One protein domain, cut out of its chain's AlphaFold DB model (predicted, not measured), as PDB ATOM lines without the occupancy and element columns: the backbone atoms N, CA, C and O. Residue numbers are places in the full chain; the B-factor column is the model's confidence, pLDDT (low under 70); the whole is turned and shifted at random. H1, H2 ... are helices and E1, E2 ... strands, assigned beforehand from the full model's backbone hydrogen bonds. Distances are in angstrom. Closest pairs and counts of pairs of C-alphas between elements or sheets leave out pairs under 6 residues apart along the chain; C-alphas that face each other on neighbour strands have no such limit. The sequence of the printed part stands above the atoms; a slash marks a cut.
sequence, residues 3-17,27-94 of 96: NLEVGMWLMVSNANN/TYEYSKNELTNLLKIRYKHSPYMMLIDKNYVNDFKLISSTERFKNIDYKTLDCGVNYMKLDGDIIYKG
ATOM      1  N   ASN A   3      25.729  -3.988 -36.683       95.06
ATOM      2  CA  ASN A   3      25.420  -3.671 -35.297       95.06
ATOM      3  C   ASN A   3      26.508  -4.212 -34.378       95.06
ATOM      4  O   ASN A   3      26.828  -5.398 -34.407       95.06
ATOM      5  N   LEU A   4      27.046  -3.347 -33.529       95.12
ATOM      6  CA  LEU A   4      28.047  -3.699 -32.538       95.12
ATOM      7  C   LEU A   4      27.476  -3.486 -31.137       95.12
ATOM      8  O   LEU A   4      27.263  -2.352 -30.717       95.12
ATOM      9  N   GLU A   5      27.247  -4.573 -30.412       96.00
ATOM     10  CA  GLU A   5      26.851  -4.550 -29.002       96.00
ATOM     11  C   GLU A   5      28.103  -4.682 -28.131       96.00
ATOM     12  O   GLU A   5      28.916  -5.583 -28.343       96.00
ATOM     13  N   VAL A   6      28.249  -3.811 -27.137       94.12
ATOM     14  CA  VAL A   6      29.373  -3.790 -26.197       94.12
ATOM     15  C   VAL A   6      28.832  -3.834 -24.781       94.12
ATOM     16  O   VAL A   6      28.163  -2.899 -24.348       94.12
ATOM     17  N   GLY A   7      29.132  -4.914 -24.062       94.56
ATOM     18  CA  GLY A   7      28.903  -5.004 -22.624       94.56
ATOM     19  C   GLY A   7      30.138  -4.528 -21.871       94.56
ATOM     20  O   GLY A   7      31.231  -5.049 -22.100       94.56
ATOM     21  N   MET A   8      29.974  -3.564 -20.971       92.19
ATOM     22  CA  MET A   8      31.053  -2.933 -20.221       92.19
ATOM     23  C   MET A   8      30.729  -2.907 -18.729       92.19
ATOM     24  O   MET A   8      29.702  -2.372 -18.310       92.19
ATOM     25  N   TRP A   9      31.642  -3.452 -17.931       93.06
ATOM     26  CA  TRP A   9      31.651  -3.275 -16.488       93.06
ATOM     27  C   TRP A   9      32.271  -1.930 -16.144       93.06
ATOM     28  O   TRP A   9      33.319  -1.570 -16.679       93.06
ATOM     29  N   LEU A  10      31.633  -1.211 -15.230       92.12
ATOM     30  CA  LEU A  10      32.137   0.024 -14.653       92.12
ATOM     31  C   LEU A  10      32.271  -0.176 -13.148       92.12
ATOM     32  O   LEU A  10      31.305  -0.550 -12.483       92.12
ATOM     33  N   MET A  11      33.458   0.103 -12.621       95.06
ATOM     34  CA  MET A  11      33.635   0.362 -11.199       95.06
ATOM     35  C   MET A  11      33.341   1.838 -10.977       95.06
ATOM     36  O   MET A  11      33.971   2.695 -11.603       95.06
ATOM     37  N   VAL A  12      32.381   2.149 -10.116       94.88
ATOM     38  CA  VAL A  12      31.889   3.514  -9.930       94.88
ATOM     39  C   VAL A  12      31.855   3.886  -8.455       94.88
ATOM     40  O   VAL A  12      31.696   3.028  -7.598       94.88
ATOM     41  N   SER A  13      32.003   5.173  -8.161       96.31
ATOM     42  CA  SER A  13      31.693   5.757  -6.858       96.31
ATOM     43  C   SER A  13      30.298   6.359  -6.934       96.31
ATOM     44  O   SER A  13      30.097   7.288  -7.718       96.31
ATOM     45  N   ASN A  14      29.351   5.860  -6.148       92.31
ATOM     46  CA  ASN A  14      27.988   6.393  -6.112       92.31
ATOM     47  C   ASN A  14      27.908   7.721  -5.325       92.31
ATOM     48  O   ASN A  14      28.910   8.211  -4.791       92.31
ATOM     49  N   ALA A  15      26.709   8.307  -5.233       91.00
ATOM     50  CA  ALA A  15      26.471   9.573  -4.530       91.00
ATOM     51  C   ALA A  15      26.816   9.542  -3.023       91.00
ATOM     52  O   ALA A  15      27.079  10.592  -2.434       91.00
ATOM     53  N   ASN A  16      26.858   8.358  -2.406       94.25
ATOM     54  CA  ASN A  16      27.241   8.155  -1.005       94.25
ATOM     55  C   ASN A  16      28.752   7.899  -0.829       94.25
ATOM     56  O   ASN A  16      29.200   7.649   0.289       94.25
ATOM     57  N   ASN A  17      29.546   7.995  -1.904       92.38
ATOM     58  CA  ASN A  17      30.963   7.609  -1.974       92.38
ATOM     59  C   ASN A  17      31.231   6.112  -1.739       92.38
ATOM     60  O   ASN A  17      32.345   5.733  -1.371       92.38
ATOM     61  N   THR A  27      24.928  -0.145 -27.823       95.44
ATOM     62  CA  THR A  27      24.745  -0.642 -29.188       95.44
ATOM     63  C   THR A  27      25.100   0.455 -30.171       95.44
ATOM     64  O   THR A  27      24.493   1.530 -30.148       95.44
ATOM     65  N   TYR A  28      26.054   0.166 -31.046       95.38
ATOM     66  CA  TYR A  28      26.502   1.047 -32.112       95.38
ATOM     67  C   TYR A  28      26.109   0.496 -33.473       95.38
ATOM     68  O   TYR A  28      26.086  -0.712 -33.692       95.38
ATOM     69  N   GLU A  29      25.880   1.403 -34.404       95.88
ATOM     70  CA  GLU A  29      25.628   1.109 -35.800       95.88
ATOM     71  C   GLU A  29      26.732   1.715 -36.661       95.88
ATOM     72  O   GLU A  29      27.160   2.848 -36.428       95.88
ATOM     73  N   TYR A  30      27.188   0.966 -37.661       95.06
ATOM     74  CA  TYR A  30      28.142   1.448 -38.655       95.06
ATOM     75  C   TYR A  30      27.895   0.791 -40.021       95.06
ATOM     76  O   TYR A  30      27.321  -0.297 -40.133       95.06
ATOM     77  N   SER A  31      28.318   1.455 -41.099       93.12
ATOM     78  CA  SER A  31      28.033   1.021 -42.480       93.12
ATOM     79  C   SER A  31      29.250   0.488 -43.237       93.12
ATOM     80  O   SER A  31      29.101  -0.251 -44.209       93.12
ATOM     81  N   LYS A  32      30.461   0.842 -42.805       92.00
ATOM     82  CA  LYS A  32      31.701   0.532 -43.520       92.00
ATOM     83  C   LYS A  32      32.174  -0.903 -43.247       92.00
ATOM     84  O   LYS A  32      32.594  -1.228 -42.139       92.00
ATOM     85  N   ASN A  33      32.182  -1.753 -44.278       88.69
ATOM     86  CA  ASN A  33      32.637  -3.152 -44.173       88.69
ATOM     87  C   ASN A  33      34.125  -3.293 -43.804       88.69
ATOM     88  O   ASN A  33      34.514  -4.286 -43.193       88.69
ATOM     89  N   GLU A  34      34.963  -2.302 -44.129       92.12
ATOM     90  CA  GLU A  34      36.373  -2.287 -43.714       92.12
ATOM     91  C   GLU A  34      36.525  -2.314 -42.187       92.12
ATOM     92  O   GLU A  34      37.439  -2.961 -41.674       92.12
ATOM     93  N   LEU A  35      35.589  -1.702 -41.451       91.88
ATOM     94  CA  LEU A  35      35.638  -1.667 -39.993       91.88
ATOM     95  C   LEU A  35      35.400  -3.055 -39.400       91.88
ATOM     96  O   LEU A  35      36.075  -3.444 -38.453       91.88
ATOM     97  N   THR A  36      34.525  -3.851 -40.018       91.31
ATOM     98  CA  THR A  36      34.320  -5.257 -39.651       91.31
ATOM     99  C   THR A  36      35.609  -6.067 -39.787       91.31
ATOM    100  O   THR A  36      35.937  -6.869 -38.913       91.31
ATOM    101  N   ASN A  37      36.372  -5.844 -40.860       90.88
ATOM    102  CA  ASN A  37      37.654  -6.522 -41.056       90.88
ATOM    103  C   ASN A  37      38.692  -6.064 -40.024       90.88
ATOM    104  O   ASN A  37      39.409  -6.893 -39.464       90.88
ATOM    105  N   LEU A  38      38.746  -4.765 -39.725       92.06
ATOM    106  CA  LEU A  38      39.640  -4.223 -38.701       92.06
ATOM    107  C   LEU A  38      39.320  -4.775 -37.307       92.06
ATOM    108  O   LEU A  38      40.248  -5.184 -36.609       92.06
ATOM    109  N   LEU A  39      38.040  -4.865 -36.930       89.38
ATOM    110  CA  LEU A  39      37.597  -5.473 -35.670       89.38
ATOM    111  C   LEU A  39      38.059  -6.930 -35.548       89.38
ATOM    112  O   LEU A  39      38.579  -7.327 -34.510       89.38
ATOM    113  N   LYS A  40      37.914  -7.720 -36.618       84.69
ATOM    114  CA  LYS A  40      38.254  -9.153 -36.619       84.69
ATOM    115  C   LYS A  40      39.756  -9.437 -36.672       84.69
ATOM    116  O   LYS A  40      40.178 -10.509 -36.242       84.69
ATOM    117  N   ILE A  41      40.550  -8.517 -37.223       88.12
ATOM    118  CA  ILE A  41      41.980  -8.732 -37.485       88.12
ATOM    119  C   ILE A  41      42.836  -7.861 -36.567       88.12
ATOM    120  O   ILE A  41      43.525  -8.376 -35.692       88.12
ATOM    121  N   ARG A  42      42.791  -6.538 -36.753       87.88
ATOM    122  CA  ARG A  42      43.680  -5.589 -36.067       87.88
ATOM    123  C   ARG A  42      43.325  -5.431 -34.596       87.88
ATOM    124  O   ARG A  42      44.213  -5.417 -33.753       87.88
ATOM    125  N   TYR A  43      42.037  -5.319 -34.300       86.38
ATOM    126  CA  TYR A  43      41.550  -5.108 -32.942       86.38
ATOM    127  C   TYR A  43      41.003  -6.388 -32.307       86.38
ATOM    128  O   TYR A  43      40.346  -6.310 -31.279       86.38
ATOM    129  N   LYS A  44      41.305  -7.572 -32.856       83.12
ATOM    130  CA  LYS A  44      40.781  -8.865 -32.381       83.12
ATOM    131  C   LYS A  44      40.869  -9.051 -30.860       83.12
ATOM    132  O   LYS A  44      39.957  -9.595 -30.248       83.12
ATOM    133  N   HIS A  45      41.976  -8.617 -30.262       82.94
ATOM    134  CA  HIS A  45      42.246  -8.777 -28.830       82.94
ATOM    135  C   HIS A  45      41.715  -7.628 -27.965       82.94
ATOM    136  O   HIS A  45      41.542  -7.812 -26.766       82.94
ATOM    137  N   SER A  46      41.428  -6.474 -28.571       83.75
ATOM    138  CA  SER A  46      40.904  -5.289 -27.885       83.75
ATOM    139  C   SER A  46      39.942  -4.517 -28.801       83.75
ATOM    140  O   SER A  46      40.245  -3.384 -29.182       83.75
ATOM    141  N   PRO A  47      38.791  -5.095 -29.202       84.00
ATOM    142  CA  PRO A  47      37.943  -4.499 -30.240       84.00
ATOM    143  C   PRO A  47      37.330  -3.162 -29.822       84.00
ATOM    144  O   PRO A  47      37.069  -2.306 -30.662       84.00
ATOM    145  N   TYR A  48      37.212  -2.930 -28.517       83.56
ATOM    146  CA  TYR A  48      36.761  -1.668 -27.946       83.56
ATOM    147  C   TYR A  48      37.713  -0.499 -28.224       83.56
ATOM    148  O   TYR A  48      37.265   0.640 -28.303       83.56
ATOM    149  N   MET A  49      39.011  -0.761 -28.434       87.62
ATOM    150  CA  MET A  49      39.981   0.290 -28.765       87.62
ATOM    151  C   MET A  49      39.630   0.985 -30.079       87.62
ATOM    152  O   MET A  49      39.944   2.154 -30.261       87.62
ATOM    153  N   MET A  50      38.934   0.291 -30.980       90.44
ATOM    154  CA  MET A  50      38.470   0.876 -32.229       90.44
ATOM    155  C   MET A  50      37.378   1.934 -32.020       90.44
ATOM    156  O   MET A  50      37.316   2.896 -32.780       90.44
ATOM    157  N   LEU A  51      36.556   1.792 -30.974       88.75
ATOM    158  CA  LEU A  51      35.482   2.738 -30.648       88.75
ATOM    159  C   LEU A  51      36.002   4.068 -30.106       88.75
ATOM    160  O   LEU A  51      35.287   5.063 -30.149       88.75
ATOM    161  N   ILE A  52      37.241   4.092 -29.617       88.12
ATOM    162  CA  ILE A  52      37.907   5.300 -29.118       88.12
ATOM    163  C   ILE A  52      39.057   5.756 -30.028       88.12
ATOM    164  O   ILE A  52      39.690   6.778 -29.766       88.12
ATOM    165  N   ASP A  53      39.337   5.024 -31.110       90.06
ATOM    166  CA  ASP A  53      40.346   5.411 -32.088       90.06
ATOM    167  C   ASP A  53      39.842   6.612 -32.896       90.06
ATOM    168  O   ASP A  53      38.832   6.538 -33.598       90.06
ATOM    169  N   LYS A  54      40.577   7.726 -32.833       92.19
ATOM    170  CA  LYS A  54      40.234   8.983 -33.518       92.19
ATOM    171  C   LYS A  54      40.005   8.839 -35.028       92.19
ATOM    172  O   LYS A  54      39.342   9.690 -35.612       92.19
ATOM    173  N   ASN A  55      40.566   7.805 -35.659       91.75
ATOM    174  CA  ASN A  55      40.395   7.561 -37.091       91.75
ATOM    175  C   ASN A  55      39.020   6.967 -37.427       91.75
ATOM    176  O   ASN A  55      38.580   7.098 -38.566       91.75
ATOM    177  N   TYR A  56      38.363   6.316 -36.460       92.38
ATOM    178  CA  TYR A  56      37.155   5.517 -36.687       92.38
ATOM    179  C   TYR A  56      35.983   5.897 -35.777       92.38
ATOM    180  O   TYR A  56      34.852   5.551 -36.091       92.38
ATOM    181  N   VAL A  57      36.206   6.622 -34.675       89.94
ATOM    182  CA  VAL A  57      35.174   6.952 -33.672       89.94
ATOM    183  C   VAL A  57      33.907   7.566 -34.280       89.94
ATOM    184  O   VAL A  57      32.800   7.203 -33.897       89.94
ATOM    185  N   ASN A  58      34.054   8.430 -35.287       93.81
ATOM    186  CA  ASN A  58      32.924   9.097 -35.942       93.81
ATOM    187  C   ASN A  58      32.136   8.184 -36.897       93.81
ATOM    188  O   ASN A  58      31.064   8.572 -37.357       93.81
ATOM    189  N   ASP A  59      32.652   6.993 -37.208       95.06
ATOM    190  CA  ASP A  59      31.958   6.003 -38.032       95.06
ATOM    191  C   ASP A  59      30.975   5.143 -37.222       95.06
ATOM    192  O   ASP A  59      30.141   4.452 -37.809       95.06
ATOM    193  N   PHE A  60      31.057   5.185 -35.887       94.38
ATOM    194  CA  PHE A  60      30.165   4.462 -34.988       94.38
ATOM    195  C   PHE A  60      29.082   5.392 -34.448       94.38
ATOM    196  O   PHE A  60      29.342   6.320 -33.683       94.38
ATOM    197  N   LYS A  61      27.831   5.109 -34.799       95.00
ATOM    198  CA  LYS A  61      26.672   5.833 -34.282       95.00
ATOM    199  C   LYS A  61      26.073   5.076 -33.105       95.00
ATOM    200  O   LYS A  61      25.596   3.961 -33.280       95.00
ATOM    201  N   LEU A  62      26.041   5.681 -31.920       93.75
ATOM    202  CA  LEU A  62      25.330   5.105 -30.775       93.75
ATOM    203  C   LEU A  62      23.817   5.075 -31.059       93.75
ATOM    204  O   LEU A  62      23.213   6.115 -31.328       93.75
ATOM    205  N   ILE A  63      23.211   3.890 -30.988       95.25
ATOM    206  CA  ILE A  63      21.773   3.667 -31.204       95.25
ATOM    207  C   ILE A  63      21.035   3.495 -29.882       95.25
ATOM    208  O   ILE A  63      19.941   4.029 -29.705       95.25
ATOM    209  N   SER A  64      21.623   2.754 -28.947       93.88
ATOM    210  CA  SER A  64      21.038   2.553 -27.625       93.88
ATOM    211  C   SER A  64      22.112   2.351 -26.565       93.88
ATOM    212  O   SER A  64      23.223   1.908 -26.856       93.88
ATOM    213  N   SER A  65      21.767   2.693 -25.329       93.06
ATOM    214  CA  SER A  65      22.558   2.373 -24.151       93.06
ATOM    215  C   SER A  65      21.631   2.080 -22.975       93.06
ATOM    216  O   SER A  65      20.559   2.680 -22.861       93.06
ATOM    217  N   THR A  66      22.037   1.171 -22.092       92.38
ATOM    218  CA  THR A  66      21.403   1.012 -20.774       92.38
ATOM    219  C   THR A  66      21.772   2.149 -19.817       92.38
ATOM    220  O   THR A  66      21.075   2.360 -18.826       92.38
ATOM    221  N   GLU A  67      22.859   2.874 -20.100       85.62
ATOM    222  CA  GLU A  67      23.271   4.059 -19.353       85.62
ATOM    223  C   GLU A  67      22.290   5.208 -19.608       85.62
ATOM    224  O   GLU A  67      22.053   5.636 -20.742       85.62
ATOM    225  N   ARG A  68      21.703   5.735 -18.533       78.50
ATOM    226  CA  ARG A  68      20.785   6.873 -18.611       78.50
ATOM    227  C   ARG A  68      21.563   8.170 -18.412       78.50
ATOM    228  O   ARG A  68      21.585   8.701 -17.309       78.50
ATOM    229  N   PHE A  69      22.114   8.728 -19.495       73.50
ATOM    230  CA  PHE A  69      22.965   9.935 -19.473       73.50
ATOM    231  C   PHE A  69      22.410  11.146 -18.700       73.50
ATOM    232  O   PHE A  69      23.179  11.987 -18.251       73.50
ATOM    233  N   LYS A  70      21.085  11.267 -18.540       69.56
ATOM    234  CA  LYS A  70      20.458  12.383 -17.805       69.56
ATOM    235  C   LYS A  70      20.451  12.215 -16.279       69.56
ATOM    236  O   LYS A  70      20.241  13.205 -15.592       69.56
ATOM    237  N   ASN A  71      20.673  11.002 -15.766       70.50
ATOM    238  CA  ASN A  71      20.539  10.660 -14.346       70.50
ATOM    239  C   ASN A  71      21.777   9.903 -13.829       70.50
ATOM    240  O   ASN A  71      21.637   8.971 -13.044       70.50
ATOM    241  N   ILE A  72      22.971  10.253 -14.312       79.44
ATOM    242  CA  ILE A  72      24.214   9.674 -13.795       79.44
ATOM    243  C   ILE A  72      24.522  10.349 -12.454       79.44
ATOM    244  O   ILE A  72      24.877  11.525 -12.415       79.44
ATOM    245  N   ASP A  73      24.361   9.605 -11.365       87.88
ATOM    246  CA  ASP A  73      24.664  10.010  -9.986       87.88
ATOM    247  C   ASP A  73      25.923   9.318  -9.433       87.88
ATOM    248  O   ASP A  73      26.197   9.363  -8.233       87.88
ATOM    249  N   TYR A  74      26.714   8.710 -10.319       90.69
ATOM    250  CA  TYR A  74      27.971   8.050  -9.999       90.69
ATOM    251  C   TYR A  74      29.145   8.633 -10.793       90.69
ATOM    252  O   TYR A  74      28.994   9.203 -11.875       90.69
ATOM    253  N   LYS A  75      30.355   8.447 -10.270       91.56
ATOM    254  CA  LYS A  75      31.616   8.731 -10.956       91.56
ATOM    255  C   LYS A  75      32.291   7.423 -11.346       91.56
ATOM    256  O   LYS A  75      32.625   6.633 -10.471       91.56
ATOM    257  N   THR A  76      32.576   7.227 -12.630       91.94
ATOM    258  CA  THR A  76      33.386   6.087 -13.086       91.94
ATOM    259  C   THR A  76      34.818   6.193 -12.561       91.94
ATOM    260  O   THR A  76      35.473   7.226 -12.714       91.94
ATOM    261  N   LEU A  77      35.287   5.122 -11.927       94.06
ATOM    262  CA  LEU A  77      36.642   4.960 -11.401       94.06
ATOM    263  C   LEU A  77      37.491   4.084 -12.325       94.06
ATOM    264  O   LEU A  77      38.649   4.408 -12.567       94.06
ATOM    265  N   ASP A  78      36.902   3.004 -12.841       92.12
ATOM    266  CA  ASP A  78      37.533   2.094 -13.796       92.12
ATOM    267  C   ASP A  78      36.477   1.457 -14.712       92.12
ATOM    268  O   ASP A  78      35.283   1.452 -14.394       92.12
ATOM    269  N   CYS A  79      36.902   0.935 -15.860       89.69
ATOM    270  CA  CYS A  79      36.022   0.286 -16.822       89.69
ATOM    271  C   CYS A  79      36.702  -0.883 -17.539       89.69
ATOM    272  O   CYS A  79      37.895  -0.855 -17.830       89.69
ATOM    273  N   GLY A  80      35.916  -1.902 -17.876       88.69
ATOM    274  CA  GLY A  80      36.395  -3.074 -18.597       88.69
ATOM    275  C   GLY A  80      35.325  -3.647 -19.511       88.69
ATOM    276  O   GLY A  80      34.157  -3.763 -19.137       88.69
ATOM    277  N   VAL A  81      35.712  -4.029 -20.726       89.75
ATOM    278  CA  VAL A  81      34.785  -4.665 -21.666       89.75
ATOM    279  C   VAL A  81      34.593  -6.132 -21.299       89.75
ATOM    280  O   VAL A  81      35.533  -6.919 -21.307       89.75
ATOM    281  N   ASN A  82      33.349  -6.499 -21.008       90.06
ATOM    282  CA  ASN A  82      32.926  -7.865 -20.708       90.06
ATOM    283  C   ASN A  82      32.771  -8.689 -21.989       90.06
ATOM    284  O   ASN A  82      33.213  -9.830 -22.077       90.06
ATOM    285  N   TYR A  83      32.130  -8.121 -23.006       93.12
ATOM    286  CA  TYR A  83      31.954  -8.795 -24.282       93.12
ATOM    287  C   TYR A  83      31.693  -7.794 -25.399       93.12
ATOM    288  O   TYR A  83      31.242  -6.673 -25.159       93.12
ATOM    289  N   MET A  84      31.918  -8.237 -26.636       93.38
ATOM    290  CA  MET A  84      31.427  -7.548 -27.824       93.38
ATOM    291  C   MET A  84      30.775  -8.540 -28.775       93.38
ATOM    292  O   MET A  84      31.320  -9.624 -29.016       93.38
ATOM    293  N   LYS A  85      29.624  -8.156 -29.327       94.81
ATOM    294  CA  LYS A  85      28.948  -8.896 -30.389       94.81
ATOM    295  C   LYS A  85      28.859  -8.056 -31.645       94.81
ATOM    296  O   LYS A  85      28.519  -6.880 -31.571       94.81
ATOM    297  N   LEU A  86      29.110  -8.683 -32.781       93.81
ATOM    298  CA  LEU A  86      28.878  -8.125 -34.100       93.81
ATOM    299  C   LEU A  86      27.697  -8.856 -34.730       93.81
ATOM    300  O   LEU A  86      27.765 -10.065 -34.910       93.81
ATOM    301  N   ASP A  87      26.627  -8.130 -35.038       94.19
ATOM    302  CA  ASP A  87      25.397  -8.668 -35.636       94.19
ATOM    303  C   ASP A  87      24.830  -9.885 -34.873       94.19
ATOM    304  O   ASP A  87      24.235 -10.791 -35.449       94.19
ATOM    305  N   GLY A  88      25.010  -9.893 -33.547       94.00
ATOM    306  CA  GLY A  88      24.580 -10.966 -32.643       94.00
ATOM    307  C   GLY A  88      25.663 -12.000 -32.311       94.00
ATOM    308  O   GLY A  88      25.578 -12.638 -31.260       94.00
ATOM    309  N   ASP A  89      26.719 -12.103 -33.118       93.50
ATOM    310  CA  ASP A  89      27.808 -13.060 -32.916       93.50
ATOM    311  C   ASP A  89      28.873 -12.513 -31.963       93.50
ATOM    312  O   ASP A  89      29.390 -11.414 -32.157       93.50
ATOM    313  N   ILE A  90      29.263 -13.289 -30.949       92.25
ATOM    314  CA  ILE A  90      30.333 -12.903 -30.017       92.25
ATOM    315  C   ILE A  90      31.668 -12.841 -30.771       92.25
ATOM    316  O   ILE A  90      32.173 -13.860 -31.239       92.25
ATOM    317  N   ILE A  91      32.267 -11.651 -30.833       90.12
ATOM    318  CA  ILE A  91      33.596 -11.419 -31.424       90.12
ATOM    319  C   ILE A  91      34.679 -11.191 -30.370       90.12
ATOM    320  O   ILE A  91      35.865 -11.301 -30.670       90.12
ATOM    321  N   TYR A  92      34.275 -10.879 -29.140       89.50
ATOM    322  CA  TYR A  92      35.165 -10.708 -28.003       89.50
ATOM    323  C   TYR A  92      34.452 -11.067 -26.711       89.50
ATOM    324  O   TYR A  92      33.268 -10.778 -26.531       89.50
ATOM    325  N   LYS A  93      35.209 -11.666 -25.801       89.25
ATOM    326  CA  LYS A  93      34.801 -11.965 -24.440       89.25
ATOM    327  C   LYS A  93      35.986 -11.600 -23.557       89.25
ATOM    328  O   LYS A  93      37.067 -12.140 -23.771       89.25
ATOM    329  N   GLY A  94      35.783 -10.660 -22.643       79.38
ATOM    330  CA  GLY A  94      36.753 -10.338 -21.611       79.38
ATOM    331  C   GLY A  94      37.034 -11.593 -20.799       79.38
ATOM    332  O   GLY A  94      36.116 -12.376 -20.517       79.38
TER     333      GLY A  94
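AT A GLANCE: This is residues 3 to 17 and 27 to 94 of the 96 residues of an uncharacterized protein of Romboutsia weinsteinii (UniProt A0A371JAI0). What shape do these atoms make? A long, strongly twisted sheet is drawn out at one end into a ribbon of two strands, E1 and E4; at its other end E2 and E3 widen it beside E1, and E5 folds back beside E4. The two helices are near this wider end, where H1 only grazes the sheet and H2 is not on it. What are the counts and the size? The 83 printed residues, of the mixed class of helices and strands, hold E1, E2, H1, H2, E3, E4 and E5 in this order along the chain, and the antiparallel sheet runs E3 - E2 - E1 - E4 - E5. The whole is elongated, 45 by 25 by 24 A, and only just compact, close to loose, with a radius of gyration of the C-alphas of 13.9 A.

IN THESE COORDINATES: Where does the first half run? E1, residues 3 to 13, begins at C-alpha 3 (25.420, -3.671, -35.297) and is 30.6 A long. E2 is residues 27 to 30, H1 residues 33 to 41, 12.8 A long, and H2 residues 49 to 52. What follows H2? E3 is residues 61 to 65, and E4, residues 75 to 86, is 28.8 A long and bends by 76 degrees at residue 78. E5, residues 89 to 93, ends at C-alpha 93 (34.801, -11.965, -24.440).

HOW THE PARTS SIT: How are the inner strands paired? E1 and E4 are antiparallel at 159 degrees, with N 9 and O 80 at 2.8 A and C-alphas 13 and 75, which face each other, 5.1 A apart. E2 is antiparallel to E1 at 139 degrees, with N 28 and O 4 at 2.8 A. What stands at the edges? E3 is antiparallel to E2 at 166 degrees, with N 63 and O 27 at 2.8 A. E5 forms a hairpin with E4, at 141 degrees, with N 86 and O 89 at 2.8 A. How do the helices stand? H1 only grazes the sheet with its residues 36 to 40; its closest C-alphas to E5 are those of Lys 40 and Ile 91, 7.3 A apart. H1 and H2 are close but not clearly touching, the closest C-alphas being those of Leu 39 and Met 50, 7.3 A apart. In H1 every O i to N i+4 pair is within hydrogen-bond range, while H2 is too short for such a pair.

THE WHOLE: How far does it reach? The two C-alphas farthest apart, those of Asn 16 and Asn 33, are 44.9 A apart. Where is it cut, and is any link long? Residues 18 to 26 are not printed, and C-alphas 17 and 27 are 29.1 A apart across the cut. Of the links that are printed whole, E2 to H1 and E4 to E5 are tight, and the others are short. Where is confidence low? The mean pLDDT of the printed part is 90.3, and one residue, Lys 70, is under 70.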